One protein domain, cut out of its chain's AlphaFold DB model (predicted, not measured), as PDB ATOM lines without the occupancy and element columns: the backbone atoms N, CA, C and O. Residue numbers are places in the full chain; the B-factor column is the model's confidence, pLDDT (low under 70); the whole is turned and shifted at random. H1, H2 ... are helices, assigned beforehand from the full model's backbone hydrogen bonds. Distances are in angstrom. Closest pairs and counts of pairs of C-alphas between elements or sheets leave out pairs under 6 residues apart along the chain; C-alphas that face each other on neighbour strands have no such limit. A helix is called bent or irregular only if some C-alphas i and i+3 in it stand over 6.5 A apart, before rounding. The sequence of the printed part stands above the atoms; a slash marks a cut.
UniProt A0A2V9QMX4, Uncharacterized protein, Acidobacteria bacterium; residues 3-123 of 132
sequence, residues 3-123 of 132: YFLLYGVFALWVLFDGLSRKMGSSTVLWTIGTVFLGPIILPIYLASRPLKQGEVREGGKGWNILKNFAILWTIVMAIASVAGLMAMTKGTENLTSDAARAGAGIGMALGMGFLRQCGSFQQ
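Overview. This is residues 3 to 123 of the 132 residues of an uncharacterized protein of Acidobacteria bacterium (UniProt A0A2V9QMX4). The helices fold back and forth as a zigzag: H2b packs on the first part of long H3, H4 packs farther along it, and H1 and H2a make a hairpin beyond H2b. The printed part has 121 residues, with four named helices, H1 to H4, and is all helix. It is loose, radius of gyration of the C-alphas 18.3 A, and spans 57 by 31 by 19 A.

Along the chain. H1, residues 3 to 20, begins at C-alpha 3 (255.835, 512.448, 425.491). H2, residues 26 to 48, assigned as one helix by its hydrogen bonds, is bent, with C-alphas 36 and 39 9.1 A apart; its arms are H2a, 26 to 36, and H2b, 39 to 48. H3, residues 61 to 94, 49.9 A long, is only just irregular: C-alphas 90 and 93 are 6.6 A apart. H4, residues 98 to 121, 34.8 A long, ends at C-alpha 121 (236.502, 528.992, 427.395).

Arrangement. H1 and H2a, a hairpin, touch at a shallow tilt of 10 degrees, the closest C-alphas, Ala 11 and Thr 31, 4.9 A apart. H2b and H3, a hairpin, touch through H3's residues 61 to 73 alone, closest C-alphas Pro 43 and Asn 68, 4.9 A. Every O i to N i+4 pair is within hydrogen-bond range in H1 and H2a, but 4 of 6 in H2b, 28 of 30 in H3 and 19 of 20 in H4.

Size, cuts and confidence. The printed part has no cut; the link H2 to H3 is long. 31 residues have pLDDT under 70, among them 114 to 123.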
ATOM      1  N   TYR A   3     256.996 512.710 424.631       65.00
ATOM      2  CA  TYR A   3     255.835 512.448 425.491       65.00
ATOM      3  C   TYR A   3     256.211 511.949 426.894       65.00
ATOM      4  O   TYR A   3     255.562 512.319 427.863       65.00
ATOM      5  N   PHE A   4     257.306 511.191 427.026       69.81
ATOM      6  CA  PHE A   4     257.811 510.750 428.331       69.81
ATOM      7  C   PHE A   4     258.297 511.908 429.209       69.81
ATOM      8  O   PHE A   4     258.126 511.850 430.422       69.81
ATOM      9  N   LEU A   5     258.851 512.976 428.621       74.75
ATOM     10  CA  LEU A   5     259.232 514.172 429.379       74.75
ATOM     11  C   LEU A   5     257.989 514.912 429.877       74.75
ATOM     12  O   LEU A   5     257.933 515.291 431.043       74.75
ATOM     13  N   LEU A   6     256.965 515.049 429.028       76.06
ATOM     14  CA  LEU A   6     255.693 515.665 429.413       76.06
ATOM     15  C   LEU A   6     255.009 514.880 430.544       76.06
ATOM     16  O   LEU A   6     254.606 515.460 431.550       76.06
ATOM     17  N   TYR A   7     254.926 513.554 430.415       80.81
ATOM     18  CA  TYR A   7     254.342 512.697 431.449       80.81
ATOM     19  C   TYR A   7     255.199 512.643 432.714       80.81
ATOM     20  O   TYR A   7     254.645 512.581 433.806       80.81
ATOM     21  N   GLY A   8     256.525 512.750 432.596       82.69
ATOM     22  CA  GLY A   8     257.430 512.886 433.737       82.69
ATOM     23  C   GLY A   8     257.177 514.167 434.536       82.69
ATOM     24  O   GLY A   8     257.085 514.111 435.760       82.69
ATOM     25  N   VAL A   9     256.977 515.304 433.860       85.19
ATOM     26  CA  VAL A   9     256.617 516.574 434.517       85.19
ATOM     27  C   VAL A   9     255.261 516.463 435.216       85.19
ATOM     28  O   VAL A   9     255.140 516.853 436.377       85.19
ATOM     29  N   PHE A  10     254.252 515.880 434.560       85.31
ATOM     30  CA  PHE A  10     252.952 515.657 435.197       85.31
ATOM     31  C   PHE A  10     253.030 514.691 436.380       85.31
ATOM     32  O   PHE A  10     252.388 514.933 437.398       85.31
ATOM     33  N   ALA A  11     253.840 513.638 436.294       86.06
ATOM     34  CA  ALA A  11     254.035 512.696 437.390       86.06
ATOM     35  C   ALA A  11     254.716 513.358 438.595       86.06
ATOM     36  O   ALA A  11     254.257 513.182 439.721       86.06
ATOM     37  N   LEU A  12     255.753 514.174 438.373       89.69
ATOM     38  CA  LEU A  12     256.379 514.965 439.438       89.69
ATOM     39  C   LEU A  12     255.366 515.900 440.102       89.69
ATOM     40  O   LEU A  12     255.308 515.977 441.327       89.69
ATOM     41  N   TRP A  13     254.523 516.564 439.310       90.06
ATOM     42  CA  TRP A  13     253.464 517.413 439.843       90.06
ATOM     43  C   TRP A  13     252.448 516.626 440.690       90.06
ATOM     44  O   TRP A  13     252.125 517.055 441.798       90.06
ATOM     45  N   VAL A  14     251.999 515.453 440.227       88.00
ATOM     46  CA  VAL A  14     251.098 514.560 440.985       88.00
ATOM     47  C   VAL A  14     251.738 514.098 442.292       88.00
ATOM     48  O   VAL A  14     251.064 514.059 443.321       88.00
ATOM     49  N   LEU A  15     253.039 513.801 442.282       89.19
ATOM     50  CA  LEU A  15     253.779 513.438 443.484       89.19
ATOM     51  C   LEU A  15     253.765 514.587 444.502       89.19
ATOM     52  O   LEU A  15     253.396 514.372 445.655       89.19
ATOM     53  N   PHE A  16     254.095 515.813 444.088       88.25
ATOM     54  CA  PHE A  16     254.066 516.979 444.978       88.25
ATOM     55  C   PHE A  16     252.657 517.304 445.495       88.25
ATOM     56  O   PHE A  16     252.502 517.604 446.684       88.25
ATOM     57  N   ASP A  17     251.622 517.225 444.652       87.88
ATOM     58  CA  ASP A  17     250.235 517.479 445.071       87.88
ATOM     59  C   ASP A  17     249.737 516.401 446.047       87.88
ATOM     60  O   ASP A  17     249.180 516.736 447.096       87.88
ATOM     61  N   GLY A  18     250.000 515.119 445.782       84.06
ATOM     62  CA  GLY A  18     249.588 514.026 446.666       84.06
ATOM     63  C   GLY A  18     250.328 514.022 448.007       84.06
ATOM     64  O   GLY A  18     249.709 513.789 449.051       84.06
ATOM     65  N   LEU A  19     251.618 514.387 448.015       85.81
ATOM     66  CA  LEU A  19     252.385 514.614 449.248       85.81
ATOM     67  C   LEU A  19     251.819 515.791 450.050       85.81
ATOM     68  O   LEU A  19     251.590 515.664 451.253       85.81
ATOM     69  N   SER A  20     251.508 516.908 449.383       85.56
ATOM     70  CA  SER A  20     250.897 518.089 450.016       85.56
ATOM     71  C   SER A  20     249.522 517.785 450.619       85.56
ATOM     72  O   SER A  20     249.128 518.387 451.618       85.56
ATOM     73  N   ARG A  21     248.789 516.838 450.027       84.44
ATOM     74  CA  ARG A  21     247.473 516.367 450.487       84.44
ATOM     75  C   ARG A  21     247.555 515.183 451.457       84.44
ATOM     76  O   ARG A  21     246.516 514.648 451.833       84.44
ATOM     77  N   LYS A  22     248.762 514.781 451.880       84.38
ATOM     78  CA  LYS A  22     249.021 513.680 452.827       84.38
ATOM     79  C   LYS A  22     248.333 512.362 452.432       84.38
ATOM     80  O   LYS A  22     247.867 511.613 453.283       84.38
ATOM     81  N   MET A  23     248.305 512.050 451.135       81.94
ATOM     82  CA  MET A  23     247.654 510.850 450.584       81.94
ATOM     83  C   MET A  23     248.397 509.528 450.881       81.94
ATOM     84  O   MET A  23     247.919 508.446 450.521       81.94
ATOM     85  N   GLY A  24     249.569 509.592 451.520       81.31
ATOM     86  CA  GLY A  24     250.375 508.424 451.878       81.31
ATOM     87  C   GLY A  24     250.765 507.589 450.657       81.31
ATOM     88  O   GLY A  24     251.040 508.132 449.582       81.31
ATOM     89  N   SER A  25     250.737 506.264 450.807       80.81
ATOM     90  CA  SER A  25     251.132 505.290 449.776       80.81
ATOM     91  C   SER A  25     250.316 505.388 448.484       80.81
ATOM     92  O   SER A  25     250.814 505.035 447.416       80.81
ATOM     93  N   SER A  26     249.088 505.920 448.544       83.81
ATOM     94  CA  SER A  26     248.263 506.106 447.343       83.81
ATOM     95  C   SER A  26     248.867 507.128 446.368       83.81
ATOM     96  O   SER A  26     248.694 506.985 445.161       83.81
ATOM     97  N   THR A  27     249.666 508.088 446.855       86.38
ATOM     98  CA  THR A  27     250.395 509.066 446.021       86.38
ATOM     99  C   THR A  27     251.320 508.390 445.016       86.38
ATOM    100  O   THR A  27     251.392 508.791 443.855       86.38
ATOM    101  N   VAL A  28     252.018 507.337 445.453       85.62
ATOM    102  CA  VAL A  28     252.968 506.597 444.615       85.62
ATOM    103  C   VAL A  28     252.224 505.901 443.478       85.62
ATOM    104  O   VAL A  28     252.652 505.981 442.330       85.62
ATOM    105  N   LEU A  29     251.062 505.307 443.769       88.19
ATOM    106  CA  LEU A  29     250.235 504.648 442.759       88.19
ATOM    107  C   LEU A  29     249.716 505.639 441.705       88.19
ATOM    108  O   LEU A  29     249.784 505.353 440.511       88.19
ATOM    109  N   TRP A  30     249.270 506.829 442.124       88.88
ATOM    110  CA  TRP A  30     248.839 507.891 441.205       88.88
ATOM    111  C   TRP A  30     249.984 508.442 440.354       88.88
ATOM    112  O   TRP A  30     249.803 508.700 439.163       88.88
ATOM    113  N   THR A  31     251.172 508.574 440.943       87.44
ATOM    114  CA  THR A  31     252.383 509.028 440.246       87.44
ATOM    115  C   THR A  31     252.784 508.027 439.166       87.44
ATOM    116  O   THR A  31     252.938 508.405 438.007       87.44
ATOM    117  N   ILE A  32     252.868 506.738 439.513       88.19
ATOM    118  CA  ILE A  32     253.182 505.661 438.563       88.19
ATOM    119  C   ILE A  32     252.126 505.608 437.456       88.19
ATOM    120  O   ILE A  32     252.473 505.623 436.276       88.19
ATOM    121  N   GLY A  33     250.839 505.625 437.812       86.50
ATOM    122  CA  GLY A  33     249.751 505.639 436.833       86.50
ATOM    123  C   GLY A  33     249.835 506.826 435.870       86.50
ATOM    124  O   GLY A  33     249.554 506.676 434.685       86.50
ATOM    125  N   THR A  34     250.298 507.986 436.337       86.88
ATOM    126  CA  THR A  34     250.484 509.182 435.502       86.88
ATOM    127  C   THR A  34     251.622 509.032 434.492       86.88
ATOM    128  O   THR A  34     251.495 509.504 433.364       86.88
ATOM    129  N   VAL A  35     252.712 508.347 434.845       85.19
ATOM    130  CA  VAL A  35     253.834 508.109 433.915       85.19
ATOM    131  C   VAL A  35     253.390 507.261 432.719       85.19
ATOM    132  O   VAL A  35     253.771 507.553 431.585       85.19
ATOM    133  N   PHE A  36     252.574 506.232 432.961       82.94
ATOM    134  CA  PHE A  36     252.162 505.276 431.926       82.94
ATOM    135  C   PHE A  36     250.870 505.669 431.202       82.94
ATOM    136  O   PHE A  36     250.735 505.437 430.004       82.94
ATOM    137  N   LEU A  37     249.913 506.254 431.922       82.44
ATOM    138  CA  LEU A  37     248.551 506.526 431.454       82.44
ATOM    139  C   LEU A  37     248.134 507.978 431.751       82.44
ATOM    140  O   LEU A  37     246.969 508.247 432.038       82.44
ATOM    141  N   GLY A  38     249.077 508.923 431.680       76.69
ATOM    142  CA  GLY A  38     248.907 510.336 432.050       76.69
ATOM    143  C   GLY A  38     247.587 510.988 431.617       76.69
ATOM    144  O   GLY A  38     246.870 511.474 432.488       76.69
ATOM    145  N   PRO A  39     247.197 510.951 430.328       77.31
ATOM    146  CA  PRO A  39     245.974 511.606 429.854       77.31
ATOM    147  C   PRO A  39     244.681 511.071 430.480       77.31
ATOM    148  O   PRO A  39     243.685 511.784 430.537       77.31
ATOM    149  N   ILE A  40     244.689 509.822 430.947       84.06
ATOM    150  CA  ILE A  40     243.518 509.145 431.517       84.06
ATOM    151  C   ILE A  40     243.560 509.198 433.046       84.06
ATOM    152  O   ILE A  40     242.549 509.470 433.692       84.06
ATOM    153  N   ILE A  41     244.732 508.971 433.640       86.62
ATOM    154  CA  ILE A  41     244.898 508.906 435.092       86.62
ATOM    155  C   ILE A  41     244.837 510.288 435.734       86.62
ATOM    156  O   ILE A  41     244.231 510.407 436.798       86.62
ATOM    157  N   LEU A  42     245.385 511.340 435.112       84.56
ATOM    158  CA  LEU A  42     245.371 512.677 435.722       84.56
ATOM    159  C   LEU A  42     243.946 513.198 435.984       84.56
ATOM    160  O   LEU A  42     243.683 513.667 437.089       84.56
ATOM    161  N   PRO A  43     242.993 513.104 435.038       85.69
ATOM    162  CA  PRO A  43     241.612 513.524 435.279       85.69
ATOM    163  C   PRO A  43     240.931 512.752 436.409       85.69
ATOM    164  O   PRO A  43     240.207 513.332 437.220       85.69
ATOM    165  N   ILE A  44     241.203 511.448 436.499       87.62
ATOM    166  CA  ILE A  44     240.684 510.586 437.565       87.62
ATOM    167  C   ILE A  44     241.297 510.980 438.912       87.62
ATOM    168  O   ILE A  44     240.573 511.080 439.908       87.62
ATOM    169  N   TYR A  45     242.602 511.259 438.937       87.00
ATOM    170  CA  TYR A  45     243.314 511.776 440.101       87.00
ATOM    171  C   TYR A  45     242.711 513.106 440.565       87.00
ATOM    172  O   TYR A  45     242.315 513.236 441.723       87.00
ATOM    173  N   LEU A  46     242.536 514.073 439.660       84.44
ATOM    174  CA  LEU A  46     241.959 515.381 439.974       84.44
ATOM    175  C   LEU A  46     240.532 515.262 440.526       84.44
ATOM    176  O   LEU A  46     240.185 515.950 441.492       84.44
ATOM    177  N   ALA A  47     239.727 514.357 439.971       85.56
ATOM    178  CA  ALA A  47     238.370 514.099 440.441       85.56
ATOM    179  C   ALA A  47     238.318 513.362 441.790       85.56
ATOM    180  O   ALA A  47     237.337 513.514 442.514       85.56
ATOM    181  N   SER A  48     239.356 512.599 442.148       83.88
ATOM    182  CA  SER A  48     239.356 511.711 443.326       83.88
ATOM    183  C   SER A  48     240.260 512.176 444.475       83.88
ATOM    184  O   SER A  48     240.165 511.624 445.569       83.88
ATOM    185  N   ARG A  49     241.124 513.181 444.267       83.06
ATOM    186  CA  ARG A  49     242.068 513.681 445.288       83.06
ATOM    187  C   ARG A  49     241.351 514.184 446.552       83.06
ATOM    188  O   ARG A  49     240.248 514.710 446.441       83.06
ATOM    189  N   PRO A  50     241.930 514.117 447.754       83.38
ATOM    190  CA  PRO A  50     241.335 514.746 448.932       83.38
ATOM    191  C   PRO A  50     241.159 516.253 448.718       83.38
ATOM    192  O   PRO A  50     242.045 516.893 448.151       83.38
ATOM    193  N   LEU A  51     240.028 516.811 449.151       81.62
ATOM    194  CA  LEU A  51     239.789 518.257 449.120       81.62
ATOM    195  C   LEU A  51     240.575 518.925 450.249       81.62
ATOM    196  O   LEU A  51     240.659 518.389 451.354       81.62
ATOM    197  N   LYS A  52     241.166 520.086 449.972       79.06
ATOM    198  CA  LYS A  52     241.703 520.970 451.011       79.06
ATOM    199  C   LYS A  52     240.547 521.630 451.764       79.06
ATOM    200  O   LYS A  52     239.412 521.661 451.297       79.06
ATOM    201  N   GLN A  53     240.841 522.160 452.945       75.94
ATOM    202  CA  GLN A  53     239.846 522.825 453.781       75.94
ATOM    203  C   GLN A  53     239.235 524.016 453.019       75.94
ATOM    204  O   GLN A  53     239.963 524.908 452.594       75.94
ATOM    205  N   GLY A  54     237.916 523.987 452.802       77.69
ATOM    206  CA  GLY A  54     237.190 524.990 452.013       77.69
ATOM    207  C   GLY A  54     237.068 524.701 450.509       77.69
ATOM    208  O   GLY A  54     236.354 525.428 449.826       77.69
ATOM    209  N   GLU A  55     237.700 523.647 449.974       79.19
ATOM    210  CA  GLU A  55     237.420 523.187 448.606       79.19
ATOM    211  C   GLU A  55     236.092 522.408 448.600       79.19
ATOM    212  O   GLU A  55     235.927 521.436 449.339       79.19
ATOM    213  N   VAL A  56     235.158 522.805 447.737       78.56
ATOM    214  CA  VAL A  56     233.893 522.092 447.516       78.56
ATOM    215  C   VAL A  56     233.979 521.349 446.186       78.56
ATOM    216  O   VAL A  56     234.570 521.839 445.224       78.56
ATOM    217  N   ARG A  57     233.418 520.140 446.124       79.62
ATOM    218  CA  ARG A  57     233.214 519.436 444.855       79.62
ATOM    219  C   ARG A  57     231.801 519.670 444.377       79.62
ATOM    220  O   ARG A  57     230.857 519.231 445.023       79.62
ATOM    221  N   GLU A  58     231.693 520.302 443.224       78.25
ATOM    222  CA  GLU A  58     230.419 520.492 442.552       78.25
ATOM    223  C   GLU A  58     230.172 519.336 441.573       78.25
ATOM    224  O   GLU A  58     231.066 518.900 440.838       78.25
ATOM    225  N   GLY A  59     228.953 518.799 441.600       80.19
ATOM    226  CA  GLY A  59     228.517 517.712 440.724       80.19
ATOM    227  C   GLY A  59     229.041 516.312 441.079       80.19
ATOM    228  O   GLY A  59     229.689 516.066 442.098       80.19
ATOM    229  N   GLY A  60     228.723 515.349 440.209       84.56
ATOM    230  CA  GLY A  60     229.072 513.937 440.389       84.56
ATOM    231  C   GLY A  60     230.535 513.608 440.063       84.56
ATOM    232  O   GLY A  60     231.213 514.311 439.311       84.56
ATOM    233  N   LYS A  61     231.032 512.473 440.571       81.75
ATOM    234  CA  LYS A  61     232.403 511.997 440.295       81.75
ATOM    235  C   LYS A  61     232.668 511.820 438.794       81.75
ATOM    236  O   LYS A  61     233.704 512.261 438.310       81.75
ATOM    237  N   GLY A  62     231.727 511.220 438.058       84.31
ATOM    238  CA  GLY A  62     231.844 511.033 436.606       84.31
ATOM    239  C   GLY A  62     231.907 512.356 435.838       84.31
ATOM    240  O   GLY A  62     232.757 512.519 434.966       84.31
ATOM    241  N   TRP A  63     231.083 513.331 436.235       85.56
ATOM    242  CA  TRP A  63     231.096 514.681 435.668       85.56
ATOM    243  C   TRP A  63     232.461 515.355 435.842       85.56
ATOM    244  O   TRP A  63     233.053 515.842 434.881       85.56
ATOM    245  N   ASN A  64     233.016 515.287 437.053       84.62
ATOM    246  CA  ASN A  64     234.333 515.839 437.346       84.62
ATOM    247  C   ASN A  64     235.455 515.143 436.563       84.62
ATOM    248  O   ASN A  64     236.394 515.811 436.138       84.62
ATOM    249  N   ILE A  65     235.371 513.832 436.326       87.19
ATOM    250  CA  ILE A  65     236.353 513.121 435.490       87.19
ATOM    251  C   ILE A  65     236.294 513.632 434.049       87.19
ATOM    252  O   ILE A  65     237.331 513.998 433.501       87.19
ATOM    253  N   LEU A  66     235.102 513.700 433.449       87.19
ATOM    254  CA  LEU A  66     234.932 514.131 432.057       87.19
ATOM    255  C   LEU A  66     235.340 515.593 431.855       87.19
ATOM    256  O   LEU A  66     236.059 515.898 430.904       87.19
ATOM    257  N   LYS A  67     234.956 516.478 432.780       84.06
ATOM    258  CA  LYS A  67     235.353 517.893 432.769       84.06
ATOM    259  C   LYS A  67     236.875 518.043 432.816       84.06
ATOM    260  O   LYS A  67     237.458 518.706 431.961       84.06
ATOM    261  N   ASN A  68     237.532 517.384 433.774       83.75
ATOM    262  CA  ASN A  68     238.991 517.437 433.890       83.75
ATOM    263  C   ASN A  68     239.692 516.778 432.694       83.75
ATOM    264  O   ASN A  68     240.750 517.246 432.286       83.75
ATOM    265  N   PHE A  69     239.109 515.727 432.108       87.44
ATOM    266  CA  PHE A  69     239.645 515.088 430.909       87.44
ATOM    267  C   PHE A  69     239.601 516.036 429.715       87.44
ATOM    268  O   PHE A  69     240.623 516.218 429.066       87.44
ATOM    269  N   ALA A  70     238.470 516.697 429.459       85.50
ATOM    270  CA  ALA A  70     238.343 517.646 428.356       85.50
ATOM    271  C   ALA A  70     239.331 518.822 428.483       85.50
ATOM    272  O   ALA A  70     239.998 519.186 427.512       85.50
ATOM    273  N   ILE A  71     239.484 519.382 429.687       83.00
ATOM    274  CA  ILE A  71     240.432 520.479 429.949       83.00
ATOM    275  C   ILE A  71     241.878 520.005 429.771       83.00
ATOM    276  O   ILE A  71     242.680 520.643 429.097       83.00
ATOM    277  N   LEU A  72     242.232 518.855 430.339       83.44
ATOM    278  CA  LEU A  72     243.589 518.339 430.213       83.44
ATOM    279  C   LEU A  72     243.920 517.960 428.766       83.44
ATOM    280  O   LEU A  72     245.006 518.265 428.279       83.44
ATOM    281  N   TRP A  73     242.979 517.332 428.067       83.44
ATOM    282  CA  TRP A  73     243.134 516.933 426.674       83.44
ATOM    283  C   TRP A  73     243.335 518.138 425.757       83.44
ATOM    284  O   TRP A  73     244.209 518.112 424.894       83.44
ATOM    285  N   THR A  74     242.593 519.224 425.979       83.19
ATOM    286  CA  THR A  74     242.782 520.467 425.220       83.19
ATOM    287  C   THR A  74     244.170 521.062 425.466       83.19
ATOM    288  O   THR A  74     244.864 521.371 424.499       83.19
ATOM    289  N   ILE A  75     244.646 521.126 426.713       80.56
ATOM    290  CA  ILE A  75     246.010 521.592 427.032       80.56
ATOM    291  C   ILE A  75     247.082 520.709 426.374       80.56
ATOM    292  O   ILE A  75     248.029 521.224 425.779       80.56
ATOM    293  N   VAL A  76     246.937 519.382 426.441       80.12
ATOM    294  CA  VAL A  76     247.876 518.441 425.810       80.12
ATOM    295  C   VAL A  76     247.911 518.641 424.297       80.12
ATOM    296  O   VAL A  76     249.000 518.712 423.730       80.12
ATOM    297  N   MET A  77     246.752 518.791 423.650       79.88
ATOM    298  CA  MET A  77     246.683 519.075 422.216       79.88
ATOM    299  C   MET A  77     247.319 520.422 421.872       79.88
ATOM    300  O   MET A  77     248.063 520.495 420.901       79.88
ATOM    301  N   ALA A  78     247.131 521.453 422.701       79.69
ATOM    302  CA  ALA A  78     247.780 522.751 422.526       79.69
ATOM    303  C   ALA A  78     249.312 522.626 422.515       79.69
ATOM    304  O   ALA A  78     249.984 523.088 421.591       79.69
ATOM    305  N   ILE A  79     249.865 521.955 423.531       79.69
ATOM    306  CA  ILE A  79     251.308 521.727 423.665       79.69
ATOM    307  C   ILE A  79     251.814 520.863 422.506       79.69
ATOM    308  O   ILE A  79     252.860 521.166 421.938       79.69
ATOM    309  N   ALA A  80     251.074 519.821 422.120       79.50
ATOM    310  CA  ALA A  80     251.423 518.962 420.995       79.50
ATOM    311  C   ALA A  80     251.429 519.730 419.665       79.50
ATOM    312  O   ALA A  80     252.343 519.537 418.866       79.50
ATOM    313  N   SER A  81     250.478 520.641 419.439       78.56
ATOM    314  CA  SER A  81     250.453 521.508 418.257       78.56
ATOM    315  C   SER A  81     251.662 522.443 418.213       78.56
ATOM    316  O   SER A  81     252.326 522.528 417.182       78.56
ATOM    317  N   VAL A  82     252.002 523.095 419.330       79.31
ATOM    318  CA  VAL A  82     253.184 523.974 419.414       79.31
ATOM    319  C   VAL A  82     254.480 523.175 419.246       79.31
ATOM    320  O   VAL A  82     255.362 523.575 418.488       79.31
ATOM    321  N   ALA A  83     254.593 522.010 419.885       76.56
ATOM    322  CA  ALA A  83     255.737 521.116 419.724       76.56
ATOM    323  C   ALA A  83     255.862 520.590 418.285       76.56
ATOM    324  O   ALA A  83     256.972 520.508 417.762       76.56
ATOM    325  N   GLY A  84     254.738 520.283 417.635       75.25
ATOM    326  CA  GLY A  84     254.673 519.913 416.224       75.25
ATOM    327  C   GLY A  84     255.184 521.034 415.322       75.25
ATOM    328  O   GLY A  84     256.052 520.791 414.489       75.25
ATOM    329  N   LEU A  85     254.744 522.274 415.549       72.12
ATOM    330  CA  LEU A  85     255.232 523.451 414.824       72.12
ATOM    331  C   LEU A  85     256.745 523.663 415.008       72.12
ATOM    332  O   LEU A  85     257.443 523.906 414.026       72.12
ATOM    333  N   MET A  86     257.268 523.510 416.231       72.06
ATOM    334  CA  MET A  86     258.710 523.601 416.522       72.06
ATOM    335  C   MET A  86     259.525 522.471 415.875       72.06
ATOM    336  O   MET A  86     260.665 522.673 415.455       72.06
ATOM    337  N   ALA A  87     258.963 521.264 415.788       70.62
ATOM    338  CA  ALA A  87     259.592 520.148 415.089       70.62
ATOM    339  C   ALA A  87     259.599 520.372 413.569       70.62
ATOM    340  O   ALA A  87     260.605 520.103 412.915       70.62
ATOM    341  N   MET A  88     258.516 520.930 413.016       64.31
ATOM    342  CA  MET A  88     258.439 521.310 411.605       64.31
ATOM    343  C   MET A  88     259.464 522.387 411.249       64.31
ATOM    344  O   MET A  88     260.081 522.282 410.198       64.31
ATOM    345  N   THR A  89     259.722 523.363 412.126       61.66
ATOM    346  CA  THR A  89     260.736 524.412 411.881       61.66
ATOM    347  C   THR A  89     262.165 523.863 411.814       61.66
ATOM    348  O   THR A  89     263.012 524.401 411.111       61.66
ATOM    349  N   LYS A  90     262.452 522.760 412.507       62.12
ATOM    350  CA  LYS A  90     263.739 522.058 412.370       62.12
ATOM    351  C   LYS A  90     263.823 521.234 411.079       62.12
ATOM    352  O   LYS A  90     264.913 521.006 410.573       62.12
ATOM    353  N   GLY A  91     262.683 520.799 410.541       58.12
ATOM    354  CA  GLY A  91     262.581 520.119 409.246       58.12
ATOM    355  C   GLY A  91     262.482 521.061 408.037       58.12
ATOM    356  O   GLY A  91     262.717 520.622 406.912       58.12
ATOM    357  N   THR A  92     262.162 522.346 408.243       52.59
ATOM    358  CA  THR A  92     261.981 523.348 407.172       52.59
ATOM    359  C   THR A  92     263.259 523.730 406.439       52.59
ATOM    360  O   THR A  92     263.155 524.244 405.330       52.59
ATOM    361  N   GLU A  93     264.443 523.424 406.976       53.78
ATOM    362  CA  GLU A  93     265.711 523.659 406.265       53.78
ATOM    363  C   GLU A  93     265.846 522.809 404.981       53.78
ATOM    364  O   GLU A  93     266.688 523.114 404.146       53.78
ATOM    365  N   ASN A  94     264.979 521.801 404.769       53.03
ATOM    366  CA  ASN A  94     264.959 520.945 403.571       53.03
ATOM    367  C   ASN A  94     263.559 520.740 402.941       53.03
ATOM    368  O   ASN A  94     263.330 519.745 402.250       53.03
ATOM    369  N   LEU A  95     262.582 521.629 403.163       56.44
ATOM    370  CA  LEU A  95     261.248 521.455 402.564       56.44
ATOM    371  C   LEU A  95     261.206 521.947 401.113       56.44
ATOM    372  O   LEU A  95     261.003 523.129 400.850       56.44
ATOM    373  N   THR A  96     261.337 521.018 400.170       58.69
ATOM    374  CA  THR A  96     261.232 521.286 398.724       58.69
ATOM    375  C   THR A  96     259.810 521.138 398.166       58.69
ATOM    376  O   THR A  96     259.582 521.457 397.004       58.69
ATOM    377  N   SER A  97     258.846 520.653 398.963       66.56
ATOM    378  CA  SER A  97     257.513 520.250 398.488       66.56
ATOM    379  C   SER A  97     256.385 521.179 398.953       66.56
ATOM    380  O   SER A  97     256.247 521.464 400.148       66.56
ATOM    381  N   ASP A  98     255.516 521.570 398.016       70.31
ATOM    382  CA  ASP A  98     254.321 522.400 398.242       70.31
ATOM    383  C   ASP A  98     253.368 521.820 399.300       70.31
ATOM    384  O   ASP A  98     252.724 522.566 400.043       70.31
ATOM    385  N   ALA A  99     253.331 520.492 399.447       67.06
ATOM    386  CA  ALA A  99     252.509 519.816 400.450       67.06
ATOM    387  C   ALA A  99     252.939 520.155 401.887       67.06
ATOM    388  O   ALA A  99     252.097 520.321 402.772       67.06
ATOM    389  N   ALA A 100     254.242 520.317 402.128       61.78
ATOM    390  CA  ALA A 100     254.752 520.664 403.450       61.78
ATOM    391  C   ALA A 100     254.464 522.131 403.804       61.78
ATOM    392  O   ALA A 100     254.151 522.449 404.953       61.78
ATOM    393  N   ARG A 101     254.485 523.017 402.798       64.75
ATOM    394  CA  ARG A 101     254.108 524.428 402.941       64.75
ATOM    395  C   ARG A 101     252.609 524.590 403.210       64.75
ATOM    396  O   ARG A 101     252.229 525.361 404.091       64.75
ATOM    397  N   ALA A 102     251.764 523.819 402.525       71.81
ATOM    398  CA  ALA A 102     250.322 523.779 402.771       71.81
ATOM    399  C   ALA A 102     249.986 523.205 404.160       71.81
ATOM    400  O   ALA A 102     249.178 523.782 404.890       71.81
ATOM    401  N   GLY A 103     250.659 522.124 404.568       61.47
ATOM    402  CA  GLY A 103     250.509 521.533 405.900       61.47
ATOM    403  C   GLY A 103     250.898 522.495 407.029       61.47
ATOM    404  O   GLY A 103     250.176 522.598 408.021       61.47
ATOM    405  N   ALA A 104     251.980 523.263 406.858       67.31
ATOM    406  CA  ALA A 104     252.380 524.303 407.810       67.31
ATOM    407  C   ALA A 104     251.345 525.441 407.905       67.31
ATOM    408  O   ALA A 104     251.037 525.900 409.005       67.31
ATOM    409  N   GLY A 105     250.768 525.860 406.772       72.12
ATOM    410  CA  GLY A 105     249.727 526.890 406.727       72.12
ATOM    411  C   GLY A 105     248.438 526.477 407.444       72.12
ATOM    412  O   GLY A 105     247.907 527.242 408.249       72.12
ATOM    413  N   ILE A 106     247.970 525.246 407.222       72.44
ATOM    414  CA  ILE A 106     246.785 524.697 407.905       72.44
ATOM    415  C   ILE A 106     247.066 524.513 409.402       72.44
ATOM    416  O   ILE A 106     246.243 524.893 410.235       72.44
ATOM    417  N   GLY A 107     248.246 523.995 409.755       65.94
ATOM    418  CA  GLY A 107     248.668 523.831 411.147       65.94
ATOM    419  C   GLY A 107     248.714 525.154 411.916       65.94
ATOM    420  O   GLY A 107     248.221 525.224 413.041       65.94
ATOM    421  N   MET A 108     249.227 526.227 411.303       68.12
ATOM    422  CA  MET A 108     249.201 527.567 411.901       68.12
ATOM    423  C   MET A 108     247.785 528.135 412.017       68.12
ATOM    424  O   MET A 108     247.445 528.690 413.062       68.12
ATOM    425  N   ALA A 109     246.946 527.992 410.988       75.38
ATOM    426  CA  ALA A 109     245.570 528.492 411.019       75.38
ATOM    427  C   ALA A 109     244.738 527.812 412.120       75.38
ATOM    428  O   ALA A 109     244.059 528.486 412.897       75.38
ATOM    429  N   LEU A 110     244.849 526.486 412.244       71.81
ATOM    430  CA  LEU A 110     244.179 525.717 413.294       71.81
ATOM    431  C   LEU A 110     244.764 526.008 414.682       71.81
ATOM    432  O   LEU A 110     244.007 526.188 415.635       71.81
ATOM    433  N   GLY A 111     246.090 526.120 414.803       65.19
ATOM    434  CA  GLY A 111     246.757 526.457 416.063       65.19
ATOM    435  C   GLY A 111     246.362 527.839 416.593       65.19
ATOM    436  O   GLY A 111     246.045 527.982 417.774       65.19
ATOM    437  N   MET A 112     246.294 528.850 415.722       65.94
ATOM    438  CA  MET A 112     245.824 530.191 416.090       65.94
ATOM    439  C   MET A 112     244.328 530.212 416.436       65.94
ATOM    440  O   MET A 112     243.929 530.905 417.374       65.94
ATOM    441  N   GLY A 113     243.500 529.425 415.738       70.44
ATOM    442  CA  GLY A 113     242.082 529.256 416.073       70.44
ATOM    443  C   GLY A 113     241.872 528.627 417.454       70.44
ATOM    444  O   GLY A 113     241.062 529.112 418.245       70.44
ATOM    445  N   PHE A 114     242.659 527.605 417.788       64.31
ATOM    446  CA  PHE A 114     242.613 526.933 419.085       64.31
ATOM    447  C   PHE A 114     243.044 527.854 420.244       64.31
ATOM    448  O   PHE A 114     242.368 527.912 421.272       64.31
ATOM    449  N   LEU A 115     244.114 528.639 420.071       60.62
ATOM    450  CA  LEU A 115     244.560 529.621 421.073       60.62
ATOM    451  C   LEU A 115     243.514 530.722 421.313       60.62
ATOM    452  O   LEU A 115     243.292 531.127 422.456       60.62
ATOM    453  N   ARG A 116     242.814 531.157 420.257       60.41
ATOM    454  CA  ARG A 116     241.710 532.122 420.357       60.41
ATOM    455  C   ARG A 116     240.507 531.553 421.115       60.41
ATOM    456  O   ARG A 116     239.891 532.273 421.897       60.41
ATOM    457  N   GLN A 117     240.209 530.263 420.947       54.72
ATOM    458  CA  GLN A 117     239.140 529.582 421.684       54.72
ATOM    459  C   GLN A 117     239.497 529.374 423.166       54.72
ATOM    460  O   GLN A 117     238.642 529.574 424.032       54.72
ATOM    461  N   CYS A 118     240.755 529.047 423.482       51.88
ATOM    462  CA  CYS A 118     241.216 528.826 424.857       51.88
ATOM    463  C   CYS A 118     241.057 530.076 425.748       51.88
ATOM    464  O   CYS A 118     240.722 529.947 426.923       51.88
ATOM    465  N   GLY A 119     241.201 531.283 425.183       52.09
ATOM    466  CA  GLY A 119     240.929 532.540 425.895       52.09
ATOM    467  C   GLY A 119     239.444 532.784 426.203       52.09
ATOM    468  O   GLY A 119     239.119 533.459 427.174       52.09
ATOM    469  N   SER A 120     238.535 532.210 425.410       48.72
ATOM    470  CA  SER A 120     237.082 532.356 425.594       48.72
ATOM    471  C   SER A 120     236.459 531.290 426.502       48.72
ATOM    472  O   SER A 120     235.440 531.558 427.136       48.72
ATOM    473  N   PHE A 121     237.067 530.104 426.618       46.12
ATOM    474  CA  PHE A 121     236.502 528.992 427.395       46.12
ATOM    475  C   PHE A 121     236.432 529.307 428.898       46.12
ATOM    476  O   PHE A 121     235.441 529.002 429.552       46.12
ATOM    477  N   GLN A 122     237.417 530.043 429.419       47.12
ATOM    478  CA  GLN A 122     237.460 530.459 430.825       47.12
ATOM    479  C   GLN A 122     236.434 531.560 431.174       47.12
ATOM    480  O   GLN A 122     236.148 531.793 432.345       47.12
ATOM    481  N   GLN A 123     235.842 532.226 430.171       43.47
ATOM    482  CA  GLN A 123     234.859 533.307 430.346       43.47
ATOM    483  C   GLN A 123     233.392 532.841 430.203       43.47
ATOM    484  O   GLN A 123     232.461 533.613 430.465       43.47
TER     485      GLN A 123